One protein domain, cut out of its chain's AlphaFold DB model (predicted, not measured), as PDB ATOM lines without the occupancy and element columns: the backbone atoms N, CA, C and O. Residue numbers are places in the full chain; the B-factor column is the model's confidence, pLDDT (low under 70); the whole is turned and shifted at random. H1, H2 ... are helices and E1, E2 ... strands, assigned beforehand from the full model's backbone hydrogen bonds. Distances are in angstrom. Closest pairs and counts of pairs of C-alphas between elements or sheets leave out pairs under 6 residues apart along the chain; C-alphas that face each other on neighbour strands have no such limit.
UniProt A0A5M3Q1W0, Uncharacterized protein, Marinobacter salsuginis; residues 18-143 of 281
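AT A GLANCE: This is residues 18 to 143 of the 281 residues of an uncharacterized protein of Marinobacter salsuginis (UniProt A0A5M3Q1W0). A twisted antiparallel sheet of four strands curls round the short helix H2, while the longer helix H1 packs with its residues 68 to 76 mainly on the edge strand E2. The long strands E1 and E4 run side by side as a ribbon, and residues 26 to 31 and 86 to 92 stick out as free loops. The printed part has 126 residues, with two named helices and four named strands in the chain order E1 H1 E2 E3 H2 E4; the sheet's order is E2 E3 E1 E4, and the class is mixed, helices and strands. It is only just compact, close to loose, with a radius of gyration of the C-alphas of 16.4 A and an elongated outline of 56 by 32 by 27 A.

IN THESE COORDINATES: Start in the sheet, at C-alpha 35 (176.298, 173.662, 178.860), where E1 begins; it covers residues 35 to 45 and is 30.6 A long. Beside it E4, residues 130 to 142, is 30.8 A long, bends by 68 degrees at residue 133 and ends at C-alpha 142 (172.975, 177.303, 177.886). E3 is residues 104 to 110, 17.1 A, and E2 is residues 97 to 101, 12.7 A. Find C-alpha 62 at (182.903, 178.588, 139.787); from there H1 runs to residue 78, 24.1 A on. H2 holds residues 111 to 122, 16.6 A.

HOW THE PARTS SIT: Look first at E1 and E4, antiparallel at 160 degrees, where N 37 and O 140 are 2.8 A apart, within hydrogen-bond range. On E1's other side E3 is antiparallel at 163 degrees, with N 38 and O 109 at 2.8 A. E2 and E3 form a hairpin at 172 degrees, with N 99 and O 106 at 2.7 A. The sheet curls round H2; the closest C-alphas of H2 and E4, Ile 121 and Leu 131, are 6.1 A apart. H1 is on the sheet too, the C-alphas of Met 72 and Ile 100 of E2 being closest at 7.5 A. H1 and H2 only just touch, with 3 pairs of C-alphas within 8 A, at a steep tilt of 44 degrees, opposite ways; the closest C-alphas are Leu 75 and Ala 120, 7.2 A. H1 and H2 on one face of the sheet make two layers. E1, H1, E2 and E3, H2, E4 are split strand-helix-strand units, same-way strands with another strand between them, each with a right-handed crossover. In both helices every O i to N i+4 pair is within hydrogen-bond range.

THE WHOLE: The two C-alphas farthest apart, Asn 30 and Lys 52, are 56.6 A apart, and the printed part has no cut. The links E1 to H1 and H1 to E2 are long, with 16 and 18 residues. The mean pLDDT of the printed part is 75.2; look for values under 70 at residues 18 to 30, 33 to 34, 80 to 95 and 138.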
ATOM      1  N   LYS A  18     193.378 182.820 170.021       63.88
ATOM      2  CA  LYS A  18     193.235 184.156 170.609       63.88
ATOM      3  C   LYS A  18     191.917 184.250 171.359       63.88
ATOM      4  O   LYS A  18     190.849 184.070 170.782       63.88
ATOM      5  N   PHE A  19     192.009 184.539 172.653       57.16
ATOM      6  CA  PHE A  19     190.857 184.882 173.478       57.16
ATOM      7  C   PHE A  19     190.636 186.387 173.409       57.16
ATOM      8  O   PHE A  19     191.553 187.167 173.660       57.16
ATOM      9  N   HIS A  20     189.417 186.787 173.074       59.19
ATOM     10  CA  HIS A  20     188.976 188.169 173.220       59.19
ATOM     11  C   HIS A  20     188.315 188.355 174.598       59.19
ATOM     12  O   HIS A  20     187.971 187.358 175.228       59.19
ATOM     13  N   ASP A  21     188.183 189.607 175.069       47.94
ATOM     14  CA  ASP A  21     187.905 190.079 176.455       47.94
ATOM     15  C   ASP A  21     186.656 189.516 177.196       47.94
ATOM     16  O   ASP A  21     186.193 190.078 178.184       47.94
ATOM     17  N   SER A  22     186.072 188.417 176.737       47.19
ATOM     18  CA  SER A  22     184.841 187.791 177.221       47.19
ATOM     19  C   SER A  22     185.050 186.414 177.869       47.19
ATOM     20  O   SER A  22     184.070 185.724 178.152       47.19
ATOM     21  N   ALA A  23     186.291 185.989 178.117       42.09
ATOM     22  CA  ALA A  23     186.565 184.681 178.704       42.09
ATOM     23  C   ALA A  23     186.727 184.737 180.234       42.09
ATOM     24  O   ALA A  23     187.635 185.383 180.750       42.09
ATOM     25  N   ALA A  24     185.888 183.939 180.901       39.91
ATOM     26  CA  ALA A  24     185.892 183.539 182.311       39.91
ATOM     27  C   ALA A  24     185.232 184.489 183.309       39.91
ATOM     28  O   ALA A  24     185.723 185.588 183.569       39.91
ATOM     29  N   LEU A  25     184.167 183.999 183.965       47.78
ATOM     30  CA  LEU A  25     183.827 184.487 185.298       47.78
ATOM     31  C   LEU A  25     183.713 183.351 186.281       47.78
ATOM     32  O   LEU A  25     183.052 182.353 185.990       47.78
ATOM     33  N   PRO A  26     184.279 183.539 187.478       50.03
ATOM     34  CA  PRO A  26     183.861 182.767 188.622       50.03
ATOM     35  C   PRO A  26     182.402 183.130 188.930       50.03
ATOM     36  O   PRO A  26     182.099 184.261 189.312       50.03
ATOM     37  N   LEU A  27     181.497 182.173 188.744       54.25
ATOM     38  CA  LEU A  27     180.142 182.274 189.273       54.25
ATOM     39  C   LEU A  27     180.211 182.315 190.812       54.25
ATOM     40  O   LEU A  27     181.070 181.645 191.400       54.25
ATOM     41  N   PRO A  28     179.337 183.078 191.493       58.78
ATOM     42  CA  PRO A  28     179.210 182.986 192.943       58.78
ATOM     43  C   PRO A  28     178.904 181.544 193.383       58.78
ATOM     44  O   PRO A  28     178.375 180.736 192.618       58.78
ATOM     45  N   ALA A  29     179.221 181.203 194.633       55.19
ATOM     46  CA  ALA A  29     178.856 179.896 195.173       55.19
ATOM     47  C   ALA A  29     177.325 179.694 195.096       55.19
ATOM     48  O   ALA A  29     176.578 180.614 195.433       55.19
ATOM     49  N   ASN A  30     176.888 178.487 194.710       69.00
ATOM     50  CA  ASN A  30     175.493 178.018 194.567       69.00
ATOM     51  C   ASN A  30     174.801 178.212 193.201       69.00
ATOM     52  O   ASN A  30     173.621 177.888 193.102       69.00
ATOM     53  N   PHE A  31     175.493 178.682 192.159       71.62
ATOM     54  CA  PHE A  31     174.964 178.633 190.787       71.62
ATOM     55  C   PHE A  31     175.296 177.302 190.109       71.62
ATOM     56  O   PHE A  31     176.398 176.771 190.287       71.62
ATOM     57  N   ASN A  32     174.354 176.769 189.329       70.31
ATOM     58  CA  ASN A  32     174.571 175.542 188.566       70.31
ATOM     59  C   ASN A  32     175.190 175.885 187.208       70.31
ATOM     60  O   ASN A  32     174.620 176.700 186.480       70.31
ATOM     61  N   PRO A  33     176.335 175.286 186.836       68.31
ATOM     62  CA  PRO A  33     176.881 175.474 185.505       68.31
ATOM     63  C   PRO A  33     175.973 174.799 184.469       68.31
ATOM     64  O   PRO A  33     175.554 173.655 184.642       68.31
ATOM     65  N   GLY A  34     175.699 175.510 183.388       68.94
ATOM     66  CA  GLY A  34     175.049 175.015 182.190       68.94
ATOM     67  C   GLY A  34     176.024 174.442 181.169       68.94
ATOM     68  O   GLY A  34     177.226 174.288 181.413       68.94
ATOM     69  N   SER A  35     175.495 174.147 179.984       72.81
ATOM     70  CA  SER A  35     176.298 173.662 178.860       72.81
ATOM     71  C   SER A  35     177.087 174.813 178.239       72.81
ATOM     72  O   SER A  35     176.532 175.866 177.932       72.81
ATOM     73  N   ILE A  36     178.390 174.615 178.035       74.94
ATOM     74  CA  ILE A  36     179.288 175.654 177.520       74.94
ATOM     75  C   ILE A  36     179.414 175.573 175.999       74.94
ATOM     76  O   ILE A  36     179.776 174.539 175.432       74.94
ATOM     77  N   TYR A  37     179.215 176.719 175.362       75.69
ATOM     78  CA  TYR A  37     179.382 176.946 173.937       75.69
ATOM     79  C   TYR A  37     180.371 178.078 173.691       75.69
ATOM     80  O   TYR A  37     180.561 178.976 174.508       75.69
ATOM     81  N   LEU A  38     181.009 178.049 172.532       76.50
ATOM     82  CA  LEU A  38     182.012 179.012 172.123       76.50
ATOM     83  C   LEU A  38     181.555 179.700 170.854       76.50
ATOM     84  O   LEU A  38     181.199 179.048 169.870       76.50
ATOM     85  N   ARG A  39     181.616 181.029 170.862       77.56
ATOM     86  CA  ARG A  39     181.526 181.811 169.640       77.56
ATOM     87  C   ARG A  39     182.911 181.928 169.041       77.56
ATOM     88  O   ARG A  39     183.796 182.548 169.636       77.56
ATOM     89  N   VAL A  40     183.080 181.355 167.863       82.12
ATOM     90  CA  VAL A  40     184.392 181.195 167.245       82.12
ATOM     91  C   VAL A  40     184.437 181.790 165.851       82.12
ATOM     92  O   VAL A  40     183.429 181.825 165.146       82.12
ATOM     93  N   HIS A  41     185.635 182.209 165.455       86.69
ATOM     94  CA  HIS A  41     186.052 182.238 164.061       86.69
ATOM     95  C   HIS A  41     187.225 181.271 163.906       86.69
ATOM     96  O   HIS A  41     188.325 181.521 164.400       86.69
ATOM     97  N   ILE A  42     186.993 180.160 163.218       90.12
ATOM     98  CA  ILE A  42     188.042 179.237 162.794       90.12
ATOM     99  C   ILE A  42     188.587 179.805 161.488       90.12
ATOM    100  O   ILE A  42     187.959 179.673 160.439       90.12
ATOM    101  N   ARG A  43     189.718 180.506 161.558       90.31
ATOM    102  CA  ARG A  43     190.328 181.129 160.384       90.31
ATOM    103  C   ARG A  43     190.971 180.061 159.528       90.31
ATOM    104  O   ARG A  43     191.803 179.288 160.009       90.31
ATOM    105  N   ILE A  44     190.622 180.073 158.253       91.56
ATOM    106  CA  ILE A  44     191.161 179.152 157.265       91.56
ATOM    107  C   ILE A  44     191.878 179.933 156.169       91.56
ATOM    108  O   ILE A  44     191.640 181.122 155.954       91.56
ATOM    109  N   ASP A  45     192.823 179.275 155.523       90.50
ATOM    110  CA  ASP A  45     193.400 179.721 154.271       90.50
ATOM    111  C   ASP A  45     192.712 178.964 153.143       90.50
ATOM    112  O   ASP A  45     192.695 177.732 153.154       90.50
ATOM    113  N   THR A  46     192.153 179.697 152.185       91.19
ATOM    114  CA  THR A  46     191.527 179.137 150.984       91.19
ATOM    115  C   THR A  46     192.243 179.738 149.782       91.19
ATOM    116  O   THR A  46     191.824 180.787 149.286       91.19
ATOM    117  N   PRO A  47     193.330 179.115 149.288       88.44
ATOM    118  CA  PRO A  47     194.209 179.737 148.302       88.44
ATOM    119  C   PRO A  47     193.523 180.158 147.002       88.44
ATOM    120  O   PRO A  47     194.033 181.035 146.313       88.44
ATOM    121  N   SER A  48     192.395 179.536 146.638       87.69
ATOM    122  CA  SER A  48     191.598 179.864 145.447       87.69
ATOM    123  C   SER A  48     190.739 181.127 145.602       87.69
ATOM    124  O   SER A  48     190.243 181.666 144.608       87.69
ATOM    125  N   TYR A  49     190.570 181.620 146.828       88.06
ATOM    126  CA  TYR A  49     189.832 182.830 147.157       88.06
ATOM    127  C   TYR A  49     190.766 184.048 147.165       88.06
ATOM    128  O   TYR A  49     191.934 183.951 147.527       88.06
ATOM    129  N   ARG A  50     190.277 185.212 146.717       83.00
ATOM    130  CA  ARG A  50     191.049 186.471 146.564       83.00
ATOM    131  C   ARG A  50     192.184 186.435 145.526       83.00
ATOM    132  O   ARG A  50     192.837 187.460 145.342       83.00
ATOM    133  N   GLN A  51     192.365 185.347 144.768       76.88
ATOM    134  CA  GLN A  51     193.397 185.258 143.715       76.88
ATOM    135  C   GLN A  51     193.269 186.342 142.635       76.88
ATOM    136  O   GLN A  51     194.267 186.829 142.115       76.88
ATOM    137  N   LYS A  52     192.034 186.717 142.279       73.62
ATOM    138  CA  LYS A  52     191.769 187.693 141.209       73.62
ATOM    139  C   LYS A  52     191.921 189.143 141.658       73.62
ATOM    140  O   LYS A  52     192.312 189.989 140.859       73.62
ATOM    141  N   ASN A  53     191.537 189.457 142.895       74.25
ATOM    142  CA  ASN A  53     191.546 190.820 143.411       74.25
ATOM    143  C   ASN A  53     191.499 190.816 144.945       74.25
ATOM    144  O   ASN A  53     190.577 190.264 145.542       74.25
ATOM    145  N   ILE A  54     192.461 191.488 145.579       73.19
ATOM    146  CA  ILE A  54     192.523 191.611 147.043       73.19
ATOM    147  C   ILE A  54     191.446 192.553 147.612       73.19
ATOM    148  O   ILE A  54     191.016 192.369 148.749       73.19
ATOM    149  N   TYR A  55     190.996 193.534 146.823       77.06
ATOM    150  CA  TYR A  55     189.983 194.527 147.198       77.06
ATOM    151  C   TYR A  55     188.553 194.061 146.903       77.06
ATOM    152  O   TYR A  55     187.614 194.566 147.511       77.06
ATOM    153  N   TYR A  56     188.393 193.084 146.003       79.12
ATOM    154  CA  TYR A  56     187.112 192.451 145.673       79.12
ATOM    155  C   TYR A  56     187.247 190.929 145.782       79.12
ATOM    156  O   TYR A  56     187.488 190.254 144.776       79.12
ATOM    157  N   PRO A  57     187.149 190.397 147.011       83.06
ATOM    158  CA  PRO A  57     187.361 188.986 147.297       83.06
ATOM    159  C   PRO A  57     186.370 188.108 146.546       83.06
ATOM    160  O   PRO A  57     185.158 188.239 146.698       83.06
ATOM    161  N   GLN A  58     186.896 187.203 145.732       87.56
ATOM    162  CA  GLN A  58     186.108 186.236 144.980       87.56
ATOM    163  C   GLN A  58     186.953 185.004 144.674       87.56
ATOM    164  O   GLN A  58     188.188 185.071 144.685       87.56
ATOM    165  N   PHE A  59     186.283 183.894 144.378       90.50
ATOM    166  CA  PHE A  59     186.942 182.702 143.862       90.50
ATOM    167  C   PHE A  59     187.549 182.948 142.477       90.50
ATOM    168  O   PHE A  59     187.097 183.803 141.706       90.50
ATOM    169  N   ALA A  60     188.582 182.169 142.159       86.50
ATOM    170  CA  ALA A  60     189.188 182.145 140.836       86.50
ATOM    171  C   ALA A  60     188.165 181.792 139.743       86.50
ATOM    172  O   ALA A  60     188.138 182.436 138.697       86.50
ATOM    173  N   ASP A  61     187.273 180.842 139.996       89.31
ATOM    174  CA  ASP A  61     186.189 180.441 139.103       89.31
ATOM    175  C   ASP A  61     185.089 179.698 139.884       89.31
ATOM    176  O   ASP A  61     185.191 179.500 141.098       89.31
ATOM    177  N   ASN A  62     184.019 179.313 139.183       91.38
ATOM    178  CA  ASN A  62     182.903 178.588 139.787       91.38
ATOM    179  C   ASN A  62     183.317 177.187 140.257       91.38
ATOM    180  O   ASN A  62     182.866 176.760 141.308       91.38
ATOM    181  N   ALA A  63     184.222 176.501 139.550       93.38
ATOM    182  CA  ALA A  63     184.653 175.156 139.932       93.38
ATOM    183  C   ALA A  63     185.420 175.158 141.265       93.38
ATOM    184  O   ALA A  63     185.224 174.280 142.102       93.38
ATOM    185  N   ALA A  64     186.262 176.168 141.493       91.31
ATOM    186  CA  ALA A  64     186.954 176.373 142.756       91.31
ATOM    187  C   ALA A  64     185.988 176.718 143.899       91.31
ATOM    188  O   ALA A  64     186.193 176.258 145.022       91.31
ATOM    189  N   SER A  65     184.945 177.504 143.610       92.19
ATOM    190  CA  SER A  65     183.870 177.801 144.563       92.19
ATOM    191  C   SER A  65     183.104 176.532 144.942       92.19
ATOM    192  O   SER A  65     182.976 176.225 146.125       92.19
ATOM    193  N   ASP A  66     182.635 175.775 143.950       93.69
ATOM    194  CA  ASP A  66     181.835 174.565 144.151       93.69
ATOM    195  C   ASP A  66     182.622 173.520 144.949       93.69
ATOM    196  O   ASP A  66     182.134 173.022 145.962       93.69
ATOM    197  N   LYS A  67     183.887 173.286 144.575       93.25
ATOM    198  CA  LYS A  67     184.777 172.358 145.283       93.25
ATOM    199  C   LYS A  67     184.996 172.755 146.747       93.25
ATOM    200  O   LYS A  67     185.019 171.891 147.618       93.25
ATOM    201  N   PHE A  68     185.158 174.049 147.031       93.12
ATOM    202  CA  PHE A  68     185.294 174.540 148.405       93.12
ATOM    203  C   PHE A  68     184.047 174.246 149.243       93.12
ATOM    204  O   PHE A  68     184.162 173.672 150.325       93.12
ATOM    205  N   TYR A  69     182.857 174.611 148.755       91.12
ATOM    206  CA  TYR A  69     181.626 174.398 149.517       91.12
ATOM    207  C   TYR A  69     181.276 172.913 149.662       91.12
ATOM    208  O   TYR A  69     180.751 172.527 150.705       91.12
ATOM    209  N   GLU A  70     181.599 172.083 148.670       91.12
ATOM    210  CA  GLU A  70     181.427 170.630 148.738       91.12
ATOM    211  C   GLU A  70     182.316 170.003 149.823       91.12
ATOM    212  O   GLU A  70     181.802 169.338 150.722       91.12
ATOM    213  N   GLU A  71     183.630 170.260 149.799       91.50
ATOM    214  CA  GLU A  71     184.556 169.688 150.788       91.50
ATOM    215  C   GLU A  71     184.269 170.189 152.210       91.50
ATOM    216  O   GLU A  71     184.279 169.404 153.160       91.50
ATOM    217  N   MET A  72     183.971 171.483 152.373       89.00
ATOM    218  CA  MET A  72     183.633 172.040 153.686       89.00
ATOM    219  C   MET A  72     182.279 171.542 154.187       89.00
ATOM    220  O   MET A  72     182.134 171.257 155.377       89.00
ATOM    221  N   GLY A  73     181.297 171.404 153.295       86.19
ATOM    222  CA  GLY A  73     180.001 170.820 153.622       86.19
ATOM    223  C   GLY A  73     180.131 169.367 154.076       86.19
ATOM    224  O   GLY A  73     179.535 169.000 155.090       86.19
ATOM    225  N   ALA A  74     180.948 168.566 153.388       86.00
ATOM    226  CA  ALA A  74     181.238 167.185 153.761       86.00
ATOM    227  C   ALA A  74     181.950 167.097 155.119       86.00
ATOM    228  O   ALA A  74     181.470 166.399 156.006       86.00
ATOM    229  N   LEU A  75     183.020 167.877 155.327       86.81
ATOM    230  CA  LEU A  75     183.759 167.916 156.595       86.81
ATOM    231  C   LEU A  75     182.840 168.247 157.773       86.81
ATOM    232  O   LEU A  75     182.881 167.580 158.802       86.81
ATOM    233  N   LEU A  76     181.998 169.272 157.634       83.69
ATOM    234  CA  LEU A  76     181.074 169.662 158.694       83.69
ATOM    235  C   LEU A  76     179.965 168.622 158.904       83.69
ATOM    236  O   LEU A  76     179.606 168.351 160.050       83.69
ATOM    237  N   SER A  77     179.464 168.000 157.836       80.25
ATOM    238  CA  SER A  77     178.461 166.930 157.926       80.25
ATOM    239  C   SER A  77     179.004 165.683 158.631       80.25
ATOM    240  O   SER A  77     178.314 165.122 159.482       80.25
ATOM    241  N   ASP A  78     180.245 165.285 158.334       76.31
ATOM    242  CA  ASP A  78     180.940 164.168 158.987       76.31
ATOM    243  C   ASP A  78     181.106 164.410 160.489       76.31
ATOM    244  O   ASP A  78     180.962 163.501 161.303       76.31
ATOM    245  N   GLU A  79     181.345 165.664 160.873       72.19
ATOM    246  CA  GLU A  79     181.403 166.071 162.273       72.19
ATOM    247  C   GLU A  79     180.012 166.358 162.863       72.19
ATOM    248  O   GLU A  79     179.916 166.977 163.922       72.19
ATOM    249  N   HIS A  80     178.931 165.900 162.220       67.56
ATOM    250  CA  HIS A  80     177.525 166.082 162.602       67.56
ATOM    251  C   HIS A  80     177.129 167.538 162.902       67.56
ATOM    252  O   HIS A  80     176.304 167.794 163.782       67.56
ATOM    253  N   MET A  81     177.723 168.499 162.199       68.81
ATOM    254  CA  MET A  81     177.277 169.889 162.222       68.81
ATOM    255  C   MET A  81     176.116 170.078 161.254       68.81
ATOM    256  O   MET A  81     176.132 169.578 160.130       68.81
ATOM    257  N   ILE A  82     175.118 170.856 161.668       57.53
ATOM    258  CA  ILE A  82     173.992 171.198 160.799       57.53
ATOM    259  C   ILE A  82     174.471 172.223 159.763       57.53
ATOM    260  O   ILE A  82     174.583 173.417 160.049       57.53
ATOM    261  N   VAL A  83     174.726 171.754 158.541       52.62
ATOM    262  CA  VAL A  83     175.000 172.584 157.355       52.62
ATOM    263  C   VAL A  83     173.689 172.846 156.611       52.62
ATOM    264  O   VAL A  83     173.573 172.597 155.418       52.62
ATOM    265  N   ASP A  84     172.650 173.298 157.314       44.59
ATOM    266  CA  ASP A  84     171.402 173.653 156.640       44.59
ATOM    267  C   ASP A  84     171.389 175.156 156.333       44.59
ATOM    268  O   ASP A  84     171.398 176.029 157.217       44.59
ATOM    269  N   GLY A  85     171.410 175.451 155.031       37.75
ATOM    270  CA  GLY A  85     171.239 176.789 154.472       37.75
ATOM    271  C   GLY A  85     169.854 177.381 154.751       37.75
ATOM    272  O   GLY A  85     169.615 178.542 154.425       37.75
ATOM    273  N   THR A  86     168.947 176.628 155.382       32.69
ATOM    274  CA  THR A  86     167.611 177.092 155.750       32.69
ATOM    275  C   THR A  86     167.428 177.256 157.263       32.69
ATOM    276  O   THR A  86     167.897 176.490 158.097       32.69
ATOM    277  N   TYR A  87     166.754 178.345 157.632       37.03
ATOM    278  CA  TYR A  87     166.516 178.834 158.998       37.03
ATOM    279  C   TYR A  87     165.471 178.003 159.787       37.03
ATOM    280  O   TYR A  87     164.718 178.560 160.588       37.03
ATOM    281  N   ALA A  88     165.360 176.691 159.566       31.39
ATOM    282  CA  ALA A  88     164.319 175.870 160.187       31.39
ATOM    283  C   ALA A  88     164.804 175.262 161.518       31.39
ATOM    284  O   ALA A  88     165.466 174.231 161.546       31.39
ATOM    285  N   ARG A  89     164.492 175.936 162.634       43.59
ATOM    286  CA  ARG A  89     164.800 175.492 164.007       43.59
ATOM    287  C   ARG A  89     163.703 174.566 164.549       43.59
ATOM    288  O   ARG A  89     162.534 174.954 164.535       43.59
ATOM    289  N   THR A  90     164.071 173.413 165.102       31.23
ATOM    290  CA  THR A  90     163.221 172.620 166.006       31.23
ATOM    291  C   THR A  90     163.485 172.994 167.466       31.23
ATOM    292  O   THR A  90     164.562 173.455 167.830       31.23
ATOM    293  N   PHE A  91     162.450 172.865 168.293       30.92
ATOM    294  CA  PHE A  91     162.464 173.151 169.729       30.92
ATOM    295  C   PHE A  91     163.458 172.228 170.464       30.92
ATOM    296  O   PHE A  91     163.459 171.030 170.198       30.92
ATOM    297  N   GLY A  92     164.226 172.758 171.423       41.97
ATOM    298  CA  GLY A  92     164.940 171.951 172.427       41.97
ATOM    299  C   GLY A  92     166.417 171.636 172.174       41.97
ATOM    300  O   GLY A  92     167.044 171.055 173.047       41.97
ATOM    301  N   GLU A  93     166.999 172.045 171.051       50.19
ATOM    302  CA  GLU A  93     168.437 171.885 170.813       50.19
ATOM    303  C   GLU A  93     169.011 173.249 170.452       50.19
ATOM    304  O   GLU A  93     168.504 173.909 169.545       50.19
ATOM    305  N   VAL A  94     170.045 173.707 171.159       54.47
ATOM    306  CA  VAL A  94     170.956 174.715 170.609       54.47
ATOM    307  C   VAL A  94     171.673 174.025 169.455       54.47
ATOM    308  O   VAL A  94     172.553 173.198 169.705       54.47
ATOM    309  N   PRO A  95     171.317 174.297 168.186       61.00
ATOM    310  CA  PRO A  95     172.023 173.674 167.096       61.00
ATOM    311  C   PRO A  95     173.317 174.461 166.955       61.00
ATOM    312  O   PRO A  95     173.318 175.610 166.503       61.00
ATOM    313  N   GLU A  96     174.413 173.855 167.399       72.00
ATOM    314  CA  GLU A  96     175.754 174.279 167.020       72.00
ATOM    315  C   GLU A  96     175.748 174.596 165.520       72.00
ATOM    316  O   GLU A  96     175.335 173.775 164.695       72.00
ATOM    317  N   LYS A  97     176.155 175.810 165.158       74.06
ATOM    318  CA  LYS A  97     176.102 176.282 163.781       74.06
ATOM    319  C   LYS A  97     177.360 177.045 163.456       74.06
ATOM    320  O   LYS A  97     177.713 177.999 164.145       74.06
ATOM    321  N   LEU A  98     177.971 176.661 162.344       79.44
ATOM    322  CA  LEU A  98     179.033 177.413 161.705       79.44
ATOM    323  C   LEU A  98     178.559 177.837 160.319       79.44
ATOM    324  O   LEU A  98     178.047 177.036 159.539       79.44
ATOM    325  N   HIS A  99     178.709 179.117 160.026       82.19
ATOM    326  CA  HIS A  99     178.611 179.650 158.686       82.19
ATOM    327  C   HIS A  99     179.935 179.410 157.963       82.19
ATOM    328  O   HIS A  99     181.002 179.704 158.500       82.19
ATOM    329  N   ILE A 100     179.842 178.876 156.747       88.00
ATOM    330  CA  ILE A 100     180.990 178.652 155.877       88.00
ATOM    331  C   ILE A 100     181.257 179.938 155.098       88.00
ATOM    332  O   ILE A 100     180.430 180.352 154.285       88.00
ATOM    333  N   HIS A 101     182.426 180.534 155.311       89.81
ATOM    334  CA  HIS A 101     182.972 181.602 154.489       89.81
ATOM    335  C   HIS A 101     184.377 181.198 153.995       89.81
ATOM    336  O   HIS A 101     185.101 180.502 154.705       89.81
ATOM    337  N   PRO A 102     184.825 181.629 152.804       89.69
ATOM    338  CA  PRO A 102     186.142 181.235 152.293       89.69
ATOM    339  C   PRO A 102     187.344 181.699 153.136       89.69
ATOM    340  O   PRO A 102     188.420 181.127 153.023       89.69
ATOM    341  N   ASP A 103     187.181 182.709 153.993       89.38
ATOM    342  CA  ASP A 103     188.225 183.134 154.946       89.38
ATOM    343  C   ASP A 103     188.075 182.499 156.349       89.38
ATOM    344  O   ASP A 103     189.031 182.496 157.129       89.38
ATOM    345  N   ASP A 104     186.885 182.009 156.722       89.31
ATOM    346  CA  ASP A 104     186.638 181.431 158.049       89.31
ATOM    347  C   ASP A 104     185.371 180.570 158.159       89.31
ATOM    348  O   ASP A 104     184.419 180.686 157.392       89.31
ATOM    349  N   LEU A 105     185.344 179.724 159.188       88.00
ATOM    350  CA  LEU A 105     184.104 179.179 159.732       88.00
ATOM    351  C   LEU A 105     183.731 179.979 160.974       88.00
ATOM    352  O   LEU A 105     184.514 180.033 161.924       88.00
ATOM    353  N   ASN A 106     182.548 180.587 160.996       84.38
ATOM    354  CA  ASN A 106     182.138 181.438 162.113       84.38
ATOM    355  C   ASN A 106     180.769 181.063 162.676       84.38
ATOM    356  O   ASN A 106     179.849 180.730 161.936       84.38
ATOM    357  N   GLY A 107     180.625 181.107 163.999       77.69
ATOM    358  CA  GLY A 107     179.356 180.790 164.651       77.69
ATOM    359  C   GLY A 107     179.514 180.274 166.075       77.69
ATOM    360  O   GLY A 107     180.463 180.648 166.760       77.69
ATOM    361  N   LEU A 108     178.555 179.463 166.525       78.62
ATOM    362  CA  LEU A 108     178.446 178.950 167.893       78.62
ATOM    363  C   LEU A 108     178.619 177.429 167.892       78.62
ATOM    364  O   LEU A 108     177.932 176.736 167.145       78.62
ATOM    365  N   VAL A 109     179.511 176.906 168.728       79.75
ATOM    366  CA  VAL A 109     179.865 175.480 168.742       79.75
ATOM    367  C   VAL A 109     180.280 175.038 170.147       79.75
ATOM    368  O   VAL A 109     180.846 175.839 170.887       79.75
ATOM    369  N   SER A 110     180.012 173.793 170.555       79.06
ATOM    370  CA  SER A 110     180.564 173.280 171.819       79.06
ATOM    371  C   SER A 110     182.080 173.123 171.731       79.06
ATOM    372  O   SER A 110     182.659 173.016 170.646       79.06
ATOM    373  N   LEU A 111     182.737 173.067 172.889       77.69
ATOM    374  CA  LEU A 111     184.177 172.838 172.945       77.69
ATOM    375  C   LEU A 111     184.574 171.537 172.235       77.69
ATOM    376  O   LEU A 111     185.447 171.546 171.372       77.69
ATOM    377  N   ASP A 112     183.900 170.434 172.557       76.69
ATOM    378  CA  ASP A 112     184.198 169.116 171.994       76.69
ATOM    379  C   ASP A 112     184.087 169.098 170.469       76.69
ATOM    380  O   ASP A 112     184.903 168.483 169.781       76.69
ATOM    381  N   ARG A 113     183.081 169.783 169.921       82.44
ATOM    382  CA  ARG A 113     182.892 169.873 168.476       82.44
ATOM    383  C   ARG A 113     183.924 170.782 167.819       82.44
ATOM    384  O   ARG A 113     184.435 170.428 166.759       82.44
ATOM    385  N   LEU A 114     184.281 171.901 168.452       85.12
ATOM    386  CA  LEU A 114     185.366 172.761 167.980       85.12
ATOM    387  C   LEU A 114     186.661 171.958 167.808       85.12
ATOM    388  O   LEU A 114     187.302 172.076 166.765       85.12
ATOM    389  N   VAL A 115     187.011 171.117 168.791       83.56
ATOM    390  CA  VAL A 115     188.199 170.248 168.715       83.56
ATOM    391  C   VAL A 115     188.153 169.379 167.467       83.56
ATOM    392  O   VAL A 115     189.085 169.414 166.667       83.56
ATOM    393  N   ARG A 116     187.052 168.647 167.271       84.50
ATOM    394  CA  ARG A 116     186.916 167.717 166.145       84.50
ATOM    395  C   ARG A 116     187.021 168.413 164.787       84.50
ATOM    396  O   ARG A 116     187.718 167.926 163.904       84.50
ATOM    397  N   ILE A 117     186.399 169.584 164.635       86.44
ATOM    398  CA  ILE A 117     186.462 170.372 163.393       86.44
ATOM    399  C   ILE A 117     187.891 170.855 163.127       86.44
ATOM    400  O   ILE A 117     188.396 170.734 162.011       86.44
ATOM    401  N   VAL A 118     188.567 171.381 164.149       87.62
ATOM    402  CA  VAL A 118     189.955 171.849 164.032       87.62
ATOM    403  C   VAL A 118     190.895 170.696 163.674       87.62
ATOM    404  O   VAL A 118     191.753 170.855 162.803       87.62
ATOM    405  N   GLU A 119     190.732 169.531 164.300       85.69
ATOM    406  CA  GLU A 119     191.499 168.320 163.990       85.69
ATOM    407  C   GLU A 119     191.234 167.823 162.564       85.69
ATOM    408  O   GLU A 119     192.181 167.491 161.853       85.69
ATOM    409  N   ALA A 120     189.980 167.840 162.105       85.25
ATOM    410  CA  ALA A 120     189.604 167.468 160.744       85.25
ATOM    411  C   ALA A 120     190.287 168.351 159.682       85.25
ATOM    412  O   ALA A 120     190.815 167.829 158.697       85.25
ATOM    413  N   ILE A 121     190.336 169.669 159.903       87.19
ATOM    414  CA  ILE A 121     191.031 170.604 159.002       87.19
ATOM    415  C   ILE A 121     192.546 170.347 159.035       87.19
ATOM    416  O   ILE A 121     193.175 170.240 157.985       87.19
ATOM    417  N   LYS A 122     193.143 170.189 160.226       85.19
ATOM    418  CA  LYS A 122     194.586 169.904 160.378       85.19
ATOM    419  C   LYS A 122     195.006 168.581 159.735       85.19
ATOM    420  O   LYS A 122     196.109 168.487 159.207       85.19
ATOM    421  N   ALA A 123     194.139 167.573 159.772       85.06
ATOM    422  CA  ALA A 123     194.375 166.271 159.155       85.06
ATOM    423  C   ALA A 123     194.291 166.300 157.616       85.06
ATOM    424  O   ALA A 123     194.506 165.267 156.984       85.06
ATOM    425  N   GLY A 124     193.976 167.451 157.008       81.25
ATOM    426  CA  GLY A 124     193.889 167.595 155.557       81.25
ATOM    427  C   GLY A 124     192.662 166.917 154.955       81.25
ATOM    428  O   GLY A 124     192.700 166.521 153.792       81.25
ATOM    429  N   LYS A 125     191.564 166.772 155.720       80.12
ATOM    430  CA  LYS A 125     190.291 166.255 155.179       80.12
ATOM    431  C   LYS A 125     189.709 167.158 154.075       80.12
ATOM    432  O   LYS A 125     188.877 166.697 153.305       80.12
ATOM    433  N   SER A 126     190.162 168.410 153.980       81.50
ATOM    434  CA  SER A 126     189.951 169.277 152.818       81.50
ATOM    435  C   SER A 126     191.269 169.476 152.071       81.50
ATOM    436  O   SER A 126     192.306 169.753 152.672       81.50
ATOM    437  N   SER A 127     191.219 169.354 150.745       84.88
ATOM    438  CA  SER A 127     192.345 169.596 149.842       84.88
ATOM    439  C   SER A 127     192.483 171.066 149.435       84.88
ATOM    440  O   SER A 127     193.502 171.451 148.860       84.88
ATOM    441  N   VAL A 128     191.456 171.882 149.696       86.06
ATOM    442  CA  VAL A 128     191.381 173.288 149.261       86.06
ATOM    443  C   VAL A 128     191.419 174.297 150.406       86.06
ATOM    444  O   VAL A 128     191.429 175.498 150.139       86.06
ATOM    445  N   THR A 129     191.463 173.826 151.655       88.19
ATOM    446  CA  THR A 129     191.525 174.678 152.846       88.19
ATOM    447  C   THR A 129     192.596 174.213 153.826       88.19
ATOM    448  O   THR A 129     192.877 173.022 153.947       88.19
ATOM    449  N   GLY A 130     193.195 175.161 154.547       88.94
ATOM    450  CA  GLY A 130     194.116 174.890 155.652       88.94
ATOM    451  C   GLY A 130     193.776 175.725 156.881       88.94
ATOM    452  O   GLY A 130     193.265 176.835 156.758       88.94
ATOM    453  N   LEU A 131     194.056 175.220 158.082       90.44
ATOM    454  CA  LEU A 131     193.848 175.991 159.310       90.44
ATOM    455  C   LEU A 131     194.908 177.093 159.434       90.44
ATOM    456  O   LEU A 131     196.096 176.825 159.273       90.44
ATOM    457  N   ARG A 132     194.489 178.304 159.811       88.56
ATOM    458  CA  ARG A 132     195.398 179.394 160.197       88.56
ATOM    459  C   ARG A 132     195.471 179.545 161.712       88.56
ATOM    460  O   ARG A 132     196.518 179.309 162.302       88.56
ATOM    461  N   TRP A 133     194.361 179.930 162.337       88.25
ATOM    462  CA  TRP A 133     194.235 180.102 163.787       88.25
ATOM    463  C   TRP A 133     192.762 180.101 164.203       88.25
ATOM    464  O   TRP A 133     191.871 180.110 163.353       88.25
ATOM    465  N   VAL A 134     192.495 180.093 165.509       87.00
ATOM    466  CA  VAL A 134     191.131 180.168 166.052       87.00
ATOM    467  C   VAL A 134     190.991 181.404 166.932       87.00
ATOM    468  O   VAL A 134     191.760 181.603 167.870       87.00
ATOM    469  N   ASP A 135     189.993 182.227 166.638       83.12
ATOM    470  CA  ASP A 135     189.596 183.347 167.487       83.12
ATOM    471  C   ASP A 135     188.366 182.929 168.309       83.12
ATOM    472  O   ASP A 135     187.335 182.554 167.742       83.12
ATOM    473  N   VAL A 136     188.450 183.013 169.638       78.81
ATOM    474  CA  VAL A 136     187.322 182.792 170.556       78.81
ATOM    475  C   VAL A 136     186.822 184.149 171.041       78.81
ATOM    476  O   VAL A 136     187.494 184.853 171.794       78.81
ATOM    477  N   TYR A 137     185.627 184.526 170.590       71.62
ATOM    478  CA  TYR A 137     185.035 185.844 170.838       71.62
ATOM    479  C   TYR A 137     184.112 185.893 172.044       71.62
ATOM    480  O   TYR A 137     183.814 186.983 172.539       71.62
ATOM    481  N   ALA A 138     183.587 184.745 172.452       69.75
ATOM    482  CA  ALA A 138     182.624 184.644 173.531       69.75
ATOM    483  C   ALA A 138     182.540 183.207 174.040       69.75
ATOM    484  O   ALA A 138     182.592 182.259 173.254       69.75
ATOM    485  N   ILE A 139     182.382 183.081 175.352       71.94
ATOM    486  CA  ILE A 139     181.961 181.848 176.007       71.94
ATOM    487  C   ILE A 139     180.498 182.061 176.374       71.94
ATOM    488  O   ILE A 139     180.177 182.966 177.142       71.94
ATOM    489  N   CYS A 140     179.625 181.258 175.786       72.19
ATOM    490  CA  CYS A 140     178.195 181.283 176.035       72.19
ATOM    491  C   CYS A 140     177.797 180.063 176.862       72.19
ATOM    492  O   CYS A 140     178.411 179.001 176.759       72.19
ATOM    493  N   GLU A 141     176.751 180.206 177.658       71.44
ATOM    494  CA  GLU A 141     176.243 179.150 178.521       71.44
ATOM    495  C   GLU A 141     174.754 178.943 178.247       71.44
ATOM    496  O   GLU A 141     173.960 179.886 178.238       71.44
ATOM    497  N   GLU A 142     174.372 177.705 177.970       73.44
ATOM    498  CA  GLU A 142     172.975 177.303 177.886       73.44
ATOM    499  C   GLU A 142     172.501 176.909 179.283       73.44
ATOM    500  O   GLU A 142     173.060 176.012 179.912       73.44
ATOM    501  N   LEU A 143     171.468 177.601 179.755       73.38
ATOM    502  CA  LEU A 143     170.870 177.403 181.069       73.38
ATOM    503  C   LEU A 143     169.410 177.023 180.918       73.38
ATOM    504  O   LEU A 143     168.715 177.572 180.052       73.38
TER     505      LEU A 143